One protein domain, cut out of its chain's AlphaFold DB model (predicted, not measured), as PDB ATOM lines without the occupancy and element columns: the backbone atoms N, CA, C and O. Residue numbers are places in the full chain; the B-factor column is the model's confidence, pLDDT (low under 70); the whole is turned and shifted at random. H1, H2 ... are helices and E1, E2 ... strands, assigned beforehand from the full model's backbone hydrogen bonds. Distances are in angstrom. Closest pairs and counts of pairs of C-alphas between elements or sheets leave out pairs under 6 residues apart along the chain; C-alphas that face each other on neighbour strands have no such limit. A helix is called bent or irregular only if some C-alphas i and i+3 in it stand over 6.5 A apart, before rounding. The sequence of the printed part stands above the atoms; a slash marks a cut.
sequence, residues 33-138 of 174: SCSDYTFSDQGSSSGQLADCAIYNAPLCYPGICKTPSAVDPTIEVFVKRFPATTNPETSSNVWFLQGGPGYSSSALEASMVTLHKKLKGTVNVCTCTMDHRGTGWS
ATOM      1  N   SER A  33     -30.965  45.908  71.536       81.44
ATOM      2  CA  SER A  33     -31.385  47.304  71.681       81.44
ATOM      3  C   SER A  33     -32.913  47.417  71.767       81.44
ATOM      4  O   SER A  33     -33.635  46.771  71.005       81.44
ATOM      5  N   CYS A  34     -33.401  48.239  72.693       78.12
ATOM      6  CA  CYS A  34     -34.814  48.500  72.946       78.12
ATOM      7  C   CYS A  34     -35.064  49.989  73.250       78.12
ATOM      8  O   CYS A  34     -34.128  50.773  73.434       78.12
ATOM      9  N   SER A  35     -36.336  50.398  73.273       74.69
ATOM     10  CA  SER A  35     -36.730  51.789  73.518       74.69
ATOM     11  C   SER A  35     -36.485  52.232  74.964       74.69
ATOM     12  O   SER A  35     -36.528  51.440  75.910       74.69
ATOM     13  N   ASP A  36     -36.265  53.537  75.143       69.56
ATOM     14  CA  ASP A  36     -36.095  54.186  76.444       69.56
ATOM     15  C   ASP A  36     -37.372  54.148  77.289       69.56
ATOM     16  O   ASP A  36     -37.284  53.906  78.493       69.56
ATOM     17  N   TYR A  37     -38.540  54.258  76.655       66.56
ATOM     18  CA  TYR A  37     -39.845  54.099  77.298       66.56
ATOM     19  C   TYR A  37     -40.619  52.910  76.732       66.56
ATOM     20  O   TYR A  37     -40.586  52.644  75.527       66.56
ATOM     21  N   THR A  38     -41.320  52.207  77.618       59.81
ATOM     22  CA  THR A  38     -42.192  51.076  77.274       59.81
ATOM     23  C   THR A  38     -43.585  51.541  76.832       59.81
ATOM     24  O   THR A  38     -44.220  50.890  76.006       59.81
ATOM     25  N   PHE A  39     -44.034  52.706  77.310       51.03
ATOM     26  CA  PHE A  39     -45.280  53.349  76.888       51.03
ATOM     27  C   PHE A  39     -44.973  54.688  76.217       51.03
ATOM     28  O   PHE A  39     -44.338  55.564  76.805       51.03
ATOM     29  N   SER A  40     -45.449  54.852  74.984       46.50
ATOM     30  CA  SER A  40     -45.309  56.051  74.143       46.50
ATOM     31  C   SER A  40     -45.891  57.330  74.760       46.50
ATOM     32  O   SER A  40     -45.616  58.430  74.283       46.50
ATOM     33  N   ASP A  41     -46.679  57.194  75.824       45.28
ATOM     34  CA  ASP A  41     -47.584  58.238  76.302       45.28
ATOM     35  C   ASP A  41     -46.967  59.078  77.439       45.28
ATOM     36  O   ASP A  41     -47.520  60.108  77.819       45.28
ATOM     37  N   GLN A  42     -45.805  58.670  77.974       49.44
ATOM     38  CA  GLN A  42     -45.106  59.363  79.072       49.44
ATOM     39  C   GLN A  42     -43.857  60.152  78.651       49.44
ATOM     40  O   GLN A  42     -43.230  60.804  79.488       49.44
ATOM     41  N   GLY A  43     -43.508  60.171  77.363       48.28
ATOM     42  CA  GLY A  43     -42.415  61.011  76.886       48.28
ATOM     43  C   GLY A  43     -41.977  60.703  75.464       48.28
ATOM     44  O   GLY A  43     -41.935  59.552  75.041       48.28
ATOM     45  N   SER A  44     -41.609  61.757  74.732       46.25
ATOM     46  CA  SER A  44     -40.922  61.632  73.446       46.25
ATOM     47  C   SER A  44     -39.664  60.786  73.624       46.25
ATOM     48  O   SER A  44     -38.831  61.114  74.472       46.25
ATOM     49  N   SER A  45     -39.518  59.750  72.790       51.84
ATOM     50  CA  SER A  45     -38.272  58.996  72.636       51.84
ATOM     51  C   SER A  45     -37.108  59.977  72.559       51.84
ATOM     52  O   SER A  45     -37.057  60.854  71.694       51.84
ATOM     53  N   SER A  46     -36.193  59.868  73.512       51.88
ATOM     54  CA  SER A  46     -35.013  60.723  73.598       51.88
ATOM     55  C   SER A  46     -33.873  60.235  72.699       51.88
ATOM     56  O   SER A  46     -32.791  60.822  72.708       51.88
ATOM     57  N   GLY A  47     -34.095  59.153  71.941       54.12
ATOM     58  CA  GLY A  47     -33.059  58.469  71.168       54.12
ATOM     59  C   GLY A  47     -32.022  57.749  72.038       54.12
ATOM     60  O   GLY A  47     -30.965  57.373  71.535       54.12
ATOM     61  N   GLN A  48     -32.281  57.572  73.341       56.56
ATOM     62  CA  GLN A  48     -31.386  56.843  74.238       56.56
ATOM     63  C   GLN A  48     -31.582  55.338  74.046       56.56
ATOM     64  O   GLN A  48     -32.656  54.799  74.296       56.56
ATOM     65  N   LEU A  49     -30.523  54.680  73.569       68.88
ATOM     66  CA  LEU A  49     -30.474  53.239  73.348       68.88
ATOM     67  C   LEU A  49     -30.439  52.548  74.713       68.88
ATOM     68  O   LEU A  49     -29.424  52.596  75.411       68.88
ATOM     69  N   ALA A  50     -31.563  51.963  75.115       78.19
ATOM     70  CA  ALA A  50     -31.571  50.981  76.184       78.19
ATOM     71  C   ALA A  50     -31.177  49.619  75.600       78.19
ATOM     72  O   ALA A  50     -31.423  49.339  74.424       78.19
ATOM     73  N   ASP A  51     -30.586  48.774  76.433       82.81
ATOM     74  CA  ASP A  51     -30.382  47.365  76.141       82.81
ATOM     75  C   ASP A  51     -31.371  46.552  76.973       82.81
ATOM     76  O   ASP A  51     -31.485  46.743  78.184       82.81
ATOM     77  N   CYS A  52     -32.047  45.611  76.336       83.12
ATOM     78  CA  CYS A  52     -32.952  44.668  76.966       83.12
ATOM     79  C   CYS A  52     -32.412  43.246  76.825       83.12
ATOM     80  O   CYS A  52     -31.651  42.942  75.908       83.12
ATOM     81  N   ALA A  53     -32.783  42.382  77.759       82.62
ATOM     82  CA  ALA A  53     -32.444  40.970  77.761       82.62
ATOM     83  C   ALA A  53     -33.481  40.186  78.576       82.62
ATOM     84  O   ALA A  53     -34.205  40.746  79.396       82.62
ATOM     85  N   ILE A  54     -33.532  38.877  78.361       82.25
ATOM     86  CA  ILE A  54     -34.317  37.926  79.144       82.25
ATOM     87  C   ILE A  54     -33.345  37.016  79.879       82.25
ATOM     88  O   ILE A  54     -32.453  36.410  79.280       82.25
ATOM     89  N   TYR A  55     -33.533  36.933  81.187       82.00
ATOM     90  CA  TYR A  55     -32.837  36.031  82.081       82.00
ATOM     91  C   TYR A  55     -33.762  34.871  82.450       82.00
ATOM     92  O   TYR A  55     -34.841  35.077  82.997       82.00
ATOM     93  N   ASN A  56     -33.339  33.646  82.158       81.94
ATOM     94  CA  ASN A  56     -34.079  32.437  82.494       81.94
ATOM     95  C   ASN A  56     -33.693  31.984  83.902       81.94
ATOM     96  O   ASN A  56     -32.618  31.419  84.101       81.94
ATOM     97  N   ALA A  57     -34.564  32.232  84.877       80.31
ATOM     98  CA  ALA A  57     -34.347  31.828  86.262       80.31
ATOM     99  C   ALA A  57     -35.061  30.500  86.556       80.31
ATOM    100  O   ALA A  57     -36.178  30.295  86.082       80.31
ATOM    101  N   PRO A  58     -34.496  29.597  87.371       79.62
ATOM    102  CA  PRO A  58     -35.213  28.395  87.777       79.62
ATOM    103  C   PRO A  58     -36.403  28.744  88.685       79.62
ATOM    104  O   PRO A  58     -36.287  29.561  89.599       79.62
ATOM    105  N   LEU A  59     -37.546  28.077  88.487       75.25
ATOM    106  CA  LEU A  59     -38.686  28.146  89.403       75.25
ATOM    107  C   LEU A  59     -38.304  27.657  90.804       75.25
ATOM    108  O   LEU A  59     -38.735  28.226  91.807       75.25
ATOM    109  N   CYS A  60     -37.507  26.590  90.844       79.06
ATOM    110  CA  CYS A  60     -37.030  25.950  92.055       79.06
ATOM    111  C   CYS A  60     -35.511  25.874  92.054       79.06
ATOM    112  O   CYS A  60     -34.906  25.207  91.215       79.06
ATOM    113  N   TYR A  61     -34.894  26.509  93.046       79.19
ATOM    114  CA  TYR A  61     -33.462  26.367  93.263       79.19
ATOM    115  C   TYR A  61     -33.137  24.982  93.851       79.19
ATOM    116  O   TYR A  61     -33.879  24.489  94.715       79.19
ATOM    117  N   PRO A  62     -32.025  24.350  93.424       79.19
ATOM    118  CA  PRO A  62     -31.615  23.046  93.931       79.19
ATOM    119  C   PRO A  62     -31.515  23.034  95.461       79.19
ATOM    120  O   PRO A  62     -30.843  23.870  96.056       79.19
ATOM    121  N   GLY A  63     -32.185  22.072  96.098       79.31
ATOM    122  CA  GLY A  63     -32.175  21.903  97.556       79.31
ATOM    123  C   GLY A  63     -33.270  22.656  98.320       79.31
ATOM    124  O   GLY A  63     -33.427  22.394  99.508       79.31
ATOM    125  N   ILE A  64     -34.051  23.525  97.663       82.75
ATOM    126  CA  ILE A  64     -35.175  24.244  98.296       82.75
ATOM    127  C   ILE A  64     -36.519  23.625  97.906       82.75
ATOM    128  O   ILE A  64     -37.331  23.313  98.774       82.75
ATOM    129  N   CYS A  65     -36.758  23.415  96.610       79.50
ATOM    130  CA  CYS A  65     -37.984  22.784  96.123       79.50
ATOM    131  C   CYS A  65     -37.735  21.922  94.885       79.50
ATOM    132  O   CYS A  65     -36.673  21.978  94.262       79.50
ATOM    133  N   LYS A  66     -38.712  21.070  94.564       78.81
ATOM    134  CA  LYS A  66     -38.728  20.268  93.341       78.81
ATOM    135  C   LYS A  66     -39.819  20.809  92.438       78.81
ATOM    136  O   LYS A  66     -40.976  20.834  92.849       78.81
ATOM    137  N   THR A  67     -39.450  21.204  91.226       74.12
ATOM    138  CA  THR A  67     -40.431  21.534  90.197       74.12
ATOM    139  C   THR A  67     -41.209  20.265  89.830       74.12
ATOM    140  O   THR A  67     -40.575  19.248  89.522       74.12
ATOM    141  N   PRO A  68     -42.553  20.280  89.870       78.00
ATOM    142  CA  PRO A  68     -43.365  19.206  89.309       78.00
ATOM    143  C   PRO A  68     -43.017  18.966  87.835       78.00
ATOM    144  O   PRO A  68     -42.751  19.905  87.096       78.00
ATOM    145  N   SER A  69     -43.061  17.717  87.369       73.38
ATOM    146  CA  SER A  69     -42.722  17.379  85.974       73.38
ATOM    147  C   SER A  69     -43.711  17.919  84.934       73.38
ATOM    148  O   SER A  69     -43.456  17.796  83.742       73.38
ATOM    149  N   ALA A  70     -44.852  18.448  85.382       72.00
ATOM    150  CA  ALA A  70     -45.918  18.976  84.539       72.00
ATOM    151  C   ALA A  70     -45.783  20.480  84.234       72.00
ATOM    152  O   ALA A  70     -46.531  20.969  83.397       72.00
ATOM    153  N   VAL A  71     -44.860  21.193  84.891       71.50
ATOM    154  CA  VAL A  71     -44.686  22.648  84.734       71.50
ATOM    155  C   VAL A  71     -43.274  22.976  84.254       71.50
ATOM    156  O   VAL A  71     -42.327  22.231  84.528       71.50
ATOM    157  N   ASP A  72     -43.129  24.084  83.527       72.50
ATOM    158  CA  ASP A  72     -41.822  24.550  83.060       72.50
ATOM    159  C   ASP A  72     -40.927  24.858  84.271       72.50
ATOM    160  O   ASP A  72     -41.316  25.641  85.131       72.50
ATOM    161  N   PRO A  73     -39.730  24.263  84.404       75.88
ATOM    162  CA  PRO A  73     -38.847  24.527  85.533       75.88
ATOM    163  C   PRO A  73     -38.201  25.911  85.515       75.88
ATOM    164  O   PRO A  73     -37.461  26.212  86.453       75.88
ATOM    165  N   THR A  74     -38.438  26.731  84.495       77.25
ATOM    166  CA  THR A  74     -37.836  28.051  84.318       77.25
ATOM    167  C   THR A  74     -38.879  29.151  84.158       77.25
ATOM    168  O   THR A  74     -40.002  28.920  83.729       77.25
ATOM    169  N   ILE A  75     -38.500  30.366  84.548       77.12
ATOM    170  CA  ILE A  75     -39.250  31.592  84.284       77.12
ATOM    171  C   ILE A  75     -38.384  32.580  83.535       77.12
ATOM    172  O   ILE A  75     -37.202  32.759  83.835       77.12
ATOM    173  N   GLU A  76     -39.022  33.270  82.605       77.81
ATOM    174  CA  GLU A  76     -38.424  34.370  81.877       77.81
ATOM    175  C   GLU A  76     -38.533  35.637  82.722       77.81
ATOM    176  O   GLU A  76     -39.626  36.064  83.099       77.81
ATOM    177  N   VAL A  77     -37.383  36.227  83.042       76.75
ATOM    178  CA  VAL A  77     -37.261  37.496  83.756       76.75
ATOM    179  C   VAL A  77     -36.749  38.536  82.777       76.75
ATOM    180  O   VAL A  77     -35.632  38.432  82.269       76.75
ATOM    181  N   PHE A  78     -37.559  39.552  82.510       77.31
ATOM    182  CA  PHE A  78     -37.142  40.666  81.670       77.31
ATOM    183  C   PHE A  78     -36.124  41.545  82.409       77.31
ATOM    184  O   PHE A  78     -36.231  41.765  83.614       77.31
ATOM    185  N   VAL A  79     -35.117  42.048  81.699       79.38
ATOM    186  CA  VAL A  79     -34.093  42.950  82.233       79.38
ATOM    187  C   VAL A  79     -33.859  44.065  81.228       79.38
ATOM    188  O   VAL A  79     -33.696  43.812  80.037       79.38
ATOM    189  N   LYS A  80     -33.778  45.303  81.713       81.81
ATOM    190  CA  LYS A  80     -33.502  46.488  80.895       81.81
ATOM    191  C   LYS A  80     -32.397  47.325  81.526       81.81
ATOM    192  O   LYS A  80     -32.409  47.592  82.723       81.81
ATOM    193  N   ARG A  81     -31.433  47.781  80.737       83.06
ATOM    194  CA  ARG A  81     -30.351  48.659  81.192       83.06
ATOM    195  C   ARG A  81     -30.172  49.843  80.259       83.06
ATOM    196  O   ARG A  81     -30.316  49.721  79.051       83.06
ATOM    197  N   PHE A  82     -29.783  50.976  80.824       84.12
ATOM    198  CA  PHE A  82     -29.175  52.071  80.083       84.12
ATOM    199  C   PHE A  82     -27.659  51.932  80.230       84.12
ATOM    200  O   PHE A  82     -27.138  52.165  81.331       84.12
ATOM    201  N   PRO A  83     -26.956  51.499  79.173       83.56
ATOM    202  CA  PRO A  83     -25.528  51.244  79.243       83.56
ATOM    203  C   PRO A  83     -24.738  52.536  79.484       83.56
ATOM    204  O   PRO A  83     -25.148  53.639  79.101       83.56
ATOM    205  N   ALA A  84     -23.583  52.399  80.128       83.31
ATOM    206  CA  ALA A  84     -22.604  53.467  80.242       83.31
ATOM    207  C   ALA A  84     -22.077  53.857  78.851       83.31
ATOM    208  O   ALA A  84     -21.893  53.009  77.982       83.31
ATOM    209  N   THR A  85     -21.783  55.135  78.630       80.38
ATOM    210  CA  THR A  85     -21.353  55.637  77.313       80.38
ATOM    211  C   THR A  85     -19.940  55.208  76.926       80.38
ATOM    212  O   THR A  85     -19.610  55.232  75.744       80.38
ATOM    213  N   THR A  86     -19.088  54.852  77.892       74.81
ATOM    214  CA  THR A  86     -17.659  54.590  77.637       74.81
ATOM    215  C   THR A  86     -17.307  53.106  77.618       74.81
ATOM    216  O   THR A  86     -16.652  52.656  76.683       74.81
ATOM    217  N   ASN A  87     -17.705  52.335  78.635       79.38
ATOM    218  CA  ASN A  87     -17.441  50.895  78.674       79.38
ATOM    219  C   ASN A  87     -18.503  50.146  79.504       79.38
ATOM    220  O   ASN A  87     -18.306  49.944  80.707       79.38
ATOM    221  N   PRO A  88     -19.625  49.737  78.888       79.31
ATOM    222  CA  PRO A  88     -20.733  49.086  79.588       79.31
ATOM    223  C   PRO A  88     -20.319  47.822  80.348       79.31
ATOM    224  O   PRO A  88     -20.816  47.569  81.436       79.31
ATOM    225  N   GLU A  89     -19.364  47.050  79.835       79.38
ATOM    226  CA  GLU A  89     -19.011  45.744  80.412       79.38
ATOM    227  C   GLU A  89     -18.158  45.842  81.690       79.38
ATOM    228  O   GLU A  89     -18.086  44.895  82.467       79.38
ATOM    229  N   THR A  90     -17.520  46.991  81.938       78.81
ATOM    230  CA  THR A  90     -16.663  47.208  83.126       78.81
ATOM    231  C   THR A  90     -17.178  48.300  84.060       78.81
ATOM    232  O   THR A  90     -16.634  48.501  85.147       78.81
ATOM    233  N   SER A  91     -18.232  49.008  83.654       83.81
ATOM    234  CA  SER A  91     -18.831  50.075  84.451       83.81
ATOM    235  C   SER A  91     -19.642  49.511  85.617       83.81
ATOM    236  O   SER A  91     -20.215  48.424  85.549       83.81
ATOM    237  N   SER A  92     -19.714  50.276  86.709       82.94
ATOM    238  CA  SER A  92     -20.563  49.919  87.850       82.94
ATOM    239  C   SER A  92     -22.038  49.897  87.444       82.94
ATOM    240  O   SER A  92     -22.464  50.699  86.613       82.94
ATOM    241  N   ASN A  93     -22.816  48.998  88.050       82.94
ATOM    242  CA  ASN A  93     -24.249  48.856  87.798       82.94
ATOM    243  C   ASN A  93     -25.042  49.431  88.977       82.94
ATOM    244  O   ASN A  93     -24.826  49.032  90.122       82.94
ATOM    245  N   VAL A  94     -25.968  50.346  88.698       83.00
ATOM    246  CA  VAL A  94     -26.963  50.824  89.666       83.00
ATOM    247  C   VAL A  94     -28.274  50.110  89.386       83.00
ATOM    248  O   VAL A  94     -28.790  50.202  88.275       83.00
ATOM    249  N   TRP A  95     -28.802  49.421  90.394       83.38
ATOM    250  CA  TRP A  95     -30.025  48.633  90.286       83.38
ATOM    251  C   TRP A  95     -31.230  49.399  90.822       83.38
ATOM    252  O   TRP A  95     -31.246  49.812  91.981       83.38
ATOM    253  N   PHE A  96     -32.248  49.553  89.981       76.44
ATOM    254  CA  PHE A  96     -33.569  50.028  90.385       76.44
ATOM    255  C   PHE A  96     -34.476  48.834  90.647       76.44
ATOM    256  O   PHE A  96     -34.590  47.956  89.794       76.44
ATOM    257  N   LEU A  97     -35.123  48.823  91.811       76.69
ATOM    258  CA  LEU A  97     -36.085  47.798  92.197       76.69
ATOM    259  C   LEU A  97     -37.402  48.477  92.556       76.69
ATOM    260  O   LEU A  97     -37.456  49.290  93.482       76.69
ATOM    261  N   GLN A  98     -38.453  48.146  91.809       73.00
ATOM    262  CA  GLN A  98     -39.804  48.567  92.151       73.00
ATOM    263  C   GLN A  98     -40.236  47.768  93.380       73.00
ATOM    264  O   GLN A  98     -40.149  46.543  93.394       73.00
ATOM    265  N   GLY A  99     -40.619  48.474  94.441       72.12
ATOM    266  CA  GLY A  99     -41.197  47.841  95.623       72.12
ATOM    267  C   GLY A  99     -42.653  47.442  95.386       72.12
ATOM    268  O   GLY A  99     -43.188  47.639  94.303       72.12
ATOM    269  N   GLY A 100     -43.318  46.968  96.439       66.94
ATOM    270  CA  GLY A 100     -44.730  46.575  96.403       66.94
ATOM    271  C   GLY A 100     -44.998  45.321  95.546       66.94
ATOM    272  O   GLY A 100     -44.387  45.135  94.498       66.94
ATOM    273  N   PRO A 101     -45.926  44.439  95.943       63.00
ATOM    274  CA  PRO A 101     -46.349  43.355  95.064       63.00
ATOM    275  C   PRO A 101     -47.161  43.917  93.885       63.00
ATOM    276  O   PRO A 101     -48.006  44.789  94.074       63.00
ATOM    277  N   GLY A 102     -46.917  43.420  92.670       63.09
ATOM    278  CA  GLY A 102     -47.760  43.693  91.496       63.09
ATOM    279  C   GLY A 102     -47.449  44.968  90.699       63.09
ATOM    280  O   GLY A 102     -47.965  45.119  89.593       63.09
ATOM    281  N   TYR A 103     -46.582  45.863  91.183       61.66
ATOM    282  CA  TYR A 103     -46.203  47.048  90.408       61.66
ATOM    283  C   TYR A 103     -45.182  46.709  89.326       61.66
ATOM    284  O   TYR A 103     -44.115  46.163  89.604       61.66
ATOM    285  N   SER A 104     -45.493  47.099  88.088       65.38
ATOM    286  CA  SER A 104     -44.524  47.028  87.003       65.38
ATOM    287  C   SER A 104     -43.438  48.073  87.210       65.38
ATOM    288  O   SER A 104     -43.673  49.258  87.450       65.38
ATOM    289  N   SER A 105     -42.220  47.610  87.036       67.69
ATOM    290  CA  SER A 105     -40.997  48.401  86.979       67.69
ATOM    291  C   SER A 105     -40.928  49.427  85.833       67.69
ATOM    292  O   SER A 105     -40.071  50.310  85.870       67.69
ATOM    293  N   SER A 106     -41.866  49.393  84.877       68.50
ATOM    294  CA  SER A 106     -42.055  50.451  83.868       68.50
ATOM    295  C   SER A 106     -42.263  51.839  84.495       68.50
ATOM    296  O   SER A 106     -41.806  52.841  83.952       68.50
ATOM    297  N   ALA A 107     -42.839  51.909  85.702       70.94
ATOM    298  CA  ALA A 107     -42.989  53.157  86.452       70.94
ATOM    299  C   ALA A 107     -41.647  53.818  86.842       70.94
ATOM    300  O   ALA A 107     -41.603  55.014  87.133       70.94
ATOM    301  N   LEU A 108     -40.538  53.066  86.850       75.56
ATOM    302  CA  LEU A 108     -39.216  53.582  87.212       75.56
ATOM    303  C   LEU A 108     -38.428  54.137  86.023       75.56
ATOM    304  O   LEU A 108     -37.431  54.825  86.245       75.56
ATOM    305  N   GLU A 109     -38.870  53.911  84.783       76.62
ATOM    306  CA  GLU A 109     -38.121  54.267  83.568       76.62
ATOM    307  C   GLU A 109     -37.747  55.755  83.523       76.62
ATOM    308  O   GLU A 109     -36.586  56.105  83.295       76.62
ATOM    309  N   ALA A 110     -38.687  56.643  83.855       76.69
ATOM    310  CA  ALA A 110     -38.433  58.084  83.903       76.69
ATOM    311  C   ALA A 110     -37.340  58.461  84.927       76.69
ATOM    312  O   ALA A 110     -36.500  59.340  84.683       76.69
ATOM    313  N   SER A 111     -37.311  57.766  86.069       77.88
ATOM    314  CA  SER A 111     -36.298  57.969  87.111       77.88
ATOM    315  C   SER A 111     -34.926  57.474  86.660       77.88
ATOM    316  O   SER A 111     -33.917  58.139  86.910       77.88
ATOM    317  N   MET A 112     -34.877  56.355  85.938       77.50
ATOM    318  CA  MET A 112     -33.636  55.826  85.378       77.50
ATOM    319  C   MET A 112     -33.034  56.748  84.326       77.50
ATOM    320  O   MET A 112     -31.843  57.042  84.395       77.50
ATOM    321  N   VAL A 113     -33.847  57.235  83.381       78.69
ATOM    322  CA  VAL A 113     -33.403  58.170  82.336       78.69
ATOM    323  C   VAL A 113     -32.837  59.433  82.981       78.69
ATOM    324  O   VAL A 113     -31.772  59.923  82.597       78.69
ATOM    325  N   THR A 114     -33.516  59.945  84.010       81.56
ATOM    326  CA  THR A 114     -33.056  61.113  84.769       81.56
ATOM    327  C   THR A 114     -31.725  60.845  85.471       81.56
ATOM    328  O   THR A 114     -30.825  61.690  85.423       81.56
ATOM    329  N   LEU A 115     -31.566  59.682  86.109       81.12
ATOM    330  CA  LEU A 115     -30.320  59.330  86.786       81.12
ATOM    331  C   LEU A 115     -29.174  59.125  85.792       81.12
ATOM    332  O   LEU A 115     -28.093  59.669  86.002       81.12
ATOM    333  N   HIS A 116     -29.408  58.405  84.695       80.62
ATOM    334  CA  HIS A 116     -28.412  58.169  83.647       80.62
ATOM    335  C   HIS A 116     -27.883  59.490  83.074       80.62
ATOM    336  O   HIS A 116     -26.668  59.678  82.976       80.62
ATOM    337  N   LYS A 117     -28.779  60.461  82.833       81.00
ATOM    338  CA  LYS A 117     -28.419  61.831  82.428       81.00
ATOM    339  C   LYS A 117     -27.592  62.559  83.488       81.00
ATOM    340  O   LYS A 117     -26.560  63.139  83.159       81.00
ATOM    341  N   LYS A 118     -28.006  62.523  84.761       83.75
ATOM    342  CA  LYS A 118     -27.269  63.168  85.867       83.75
ATOM    343  C   LYS A 118     -25.876  62.573  86.067       83.75
ATOM    344  O   LYS A 118     -24.930  63.311  86.330       83.75
ATOM    345  N   LEU A 119     -25.749  61.261  85.899       81.56
ATOM    346  CA  LEU A 119     -24.487  60.527  85.975       81.56
ATOM    347  C   LEU A 119     -23.694  60.573  84.664       81.56
ATOM    348  O   LEU A 119     -22.629  59.963  84.582       81.56
ATOM    349  N   LYS A 120     -24.186  61.297  83.647       80.69
ATOM    350  CA  LYS A 120     -23.547  61.489  82.337       80.69
ATOM    351  C   LYS A 120     -23.126  60.174  81.661       80.69
ATOM    352  O   LYS A 120     -22.124  60.144  80.954       80.69
ATOM    353  N   GLY A 121     -23.862  59.087  81.906       71.31
ATOM    354  CA  GLY A 121     -23.531  57.757  81.383       71.31
ATOM    355  C   GLY A 121     -22.258  57.123  81.964       71.31
ATOM    356  O   GLY A 121     -21.681  56.255  81.322       71.31
ATOM    357  N   THR A 122     -21.804  57.528  83.156       76.25
ATOM    358  CA  THR A 122     -20.596  56.961  83.807       76.25
ATOM    359  C   THR A 122     -20.830  55.554  84.376       76.25
ATOM    360  O   THR A 122     -19.890  54.798  84.603       76.25
ATOM    361  N   VAL A 123     -22.088  55.202  84.636       76.19
ATOM    362  CA  VAL A 123     -22.497  53.908  85.190       76.19
ATOM    363  C   VAL A 123     -23.590  53.308  84.323       76.19
ATOM    364  O   VAL A 123     -24.345  54.040  83.677       76.19
ATOM    365  N   ASN A 124     -23.708  51.987  84.357       71.19
ATOM    366  CA  ASN A 124     -24.884  51.327  83.821       71.19
ATOM    367  C   ASN A 124     -26.036  51.559  84.794       71.19
ATOM    368  O   ASN A 124     -25.935  51.239  85.983       71.19
ATOM    369  N   VAL A 125     -27.135  52.115  84.300       69.25
ATOM    370  CA  VAL A 125     -28.368  52.219  85.080       69.25
ATOM    371  C   VAL A 125     -29.251  51.059  84.663       69.25
ATOM    372  O   VAL A 125     -29.880  51.092  83.608       69.25
ATOM    373  N   CYS A 126     -29.254  50.011  85.472       64.12
ATOM    374  CA  CYS A 126     -29.981  48.784  85.204       64.12
ATOM    375  C   CYS A 126     -31.302  48.799  85.974       64.12
ATOM    376  O   CYS A 126     -31.324  48.866  87.202       64.12
ATOM    377  N   THR A 127     -32.419  48.665  85.273       62.91
ATOM    378  CA  THR A 127     -33.592  48.040  85.868       62.91
ATOM    379  C   THR A 127     -33.419  46.565  85.628       62.91
ATOM    380  O   THR A 127     -33.747  46.038  84.564       62.91
ATOM    381  N   CYS A 128     -32.983  45.864  86.664       52.50
ATOM    382  CA  CYS A 128     -33.588  44.561  86.836       52.50
ATOM    383  C   CYS A 128     -35.037  44.871  87.141       52.50
ATOM    384  O   CYS A 128     -35.406  45.156  88.277       52.50
ATOM    385  N   THR A 129     -35.861  44.835  86.112       51.94
ATOM    386  CA  THR A 129     -37.264  44.561  86.286       51.94
ATOM    387  C   THR A 129     -37.338  43.107  86.743       51.94
ATOM    388  O   THR A 129     -37.792  42.231  86.022       51.94
ATOM    389  N   MET A 130     -36.898  42.833  87.979       51.75
ATOM    390  CA  MET A 130     -37.553  41.810  88.773       51.75
ATOM    391  C   MET A 130     -38.965  42.342  89.004       51.75
ATOM    392  O   MET A 130     -39.322  42.733  90.111       51.75
ATOM    393  N   ASP A 131     -39.766  42.421  87.939       49.62
ATOM    394  CA  ASP A 131     -41.188  42.302  88.121       49.62
ATOM    395  C   ASP A 131     -41.330  41.025  88.953       49.62
ATOM    396  O   ASP A 131     -40.728  39.992  88.630       49.62
ATOM    397  N   HIS A 132     -41.982  41.136  90.110       52.69
ATOM    398  CA  HIS A 132     -42.191  39.997  90.993       52.69
ATOM    399  C   HIS A 132     -42.597  38.786  90.147       52.69
ATOM    400  O   HIS A 132     -43.440  38.946  89.271       52.69
ATOM    401  N   ARG A 133     -41.994  37.607  90.361       55.75
ATOM    402  CA  ARG A 133     -42.303  36.387  89.585       55.75
ATOM    403  C   ARG A 133     -43.819  36.292  89.374       55.75
ATOM    404  O   ARG A 133     -44.543  36.250  90.367       55.75
ATOM    405  N   GLY A 134     -44.284  36.336  88.123       54.59
ATOM    406  CA  GLY A 134     -45.718  36.451  87.826       54.59
ATOM    407  C   GLY A 134     -46.251  37.835  87.455       54.59
ATOM    408  O   GLY A 134     -47.445  37.960  87.202       54.59
ATOM    409  N   THR A 135     -45.421  38.872  87.425       51.88
ATOM    410  CA  THR A 135     -45.828  40.273  87.245       51.88
ATOM    411  C   THR A 135     -45.208  40.844  85.971       51.88
ATOM    412  O   THR A 135     -44.115  40.448  85.571       51.88
ATOM    413  N   GLY A 136     -45.892  41.806  85.349       58.81
ATOM    414  CA  GLY A 136     -45.325  42.631  84.282       58.81
ATOM    415  C   GLY A 136     -44.871  41.849  83.046       58.81
ATOM    416  O   GLY A 136     -45.665  41.110  82.470       58.81
ATOM    417  N   TRP A 137     -43.629  42.093  82.617       53.75
ATOM    418  CA  TRP A 137     -43.013  41.557  81.390       53.75
ATOM    419  C   TRP A 137     -42.267  40.235  81.604       53.75
ATOM    420  O   TRP A 137     -41.788  39.634  80.645       53.75
ATOM    421  N   SER A 138     -42.168  39.775  82.851       53.53
ATOM    422  CA  SER A 138     -41.808  38.383  83.141       53.53
ATOM    423  C   SER A 138     -42.988  37.463  82.791       53.53
ATOM    424  O   SER A 138     -44.046  37.960  82.407       53.53
TER     425      SER A 138
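This is residues 33 to 138 of the 174 residues of an uncharacterized protein of Phytophthora megakarya (UniProt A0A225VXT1). Little regular structure, 39 of 106 printed residues in named elements: a long hairpin, E1 and E2, is widened at one end by short strands E4 and E3, with helix H1 over one face there, two layers. Along the chain come E1, E2, E3, H1, E4; the mixed sheet runs E1, E2, E4, E3; the class is mixed. It is only just compact, close to loose, radius of gyration of the C-alphas 15.6 A, spans 47 by 33 by 24 A.

E1, residues 50 to 58, and E2, 74 to 82, form an antiparallel hairpin; N 53 and O 79 are 2.8 A apart. E3, 93 to 95, H1, 105 to 118, and E4, 124 to 127, form a strand-helix-strand unit, a helix between parallel neighbour strands, crossover right-handed; N 126 and O 94 are 2.8 A apart. E4 is antiparallel to E2; N 82 and O 125 are 2.8 A apart. H1 is on the sheet, height 8.9 A; its closest C-alphas to E4 are His 116 and Val 125, 6.1 A. H1 is irregular, C-alphas 107 and 110 being 7.2 A apart, with 7 of 10 O i to N i+4 pairs within hydrogen-bond range.

E1, 25.6 A, begins at C-alpha 50 (-31.571, 50.981, 76.184). E2 is 25.9 A, E3 6.3 A, H1 20.2 A. E4, 9.5 A, ends at C-alpha 127 (-33.592, 48.040, 85.868).

The C-alphas farthest apart, Ser 69 and Lys 118, are 48.3 A apart. The printed part has no cut; E1 to E2 is a long link. Confidence is under 70 at residues 36 to 49, 100 to 106 and 125 to 138.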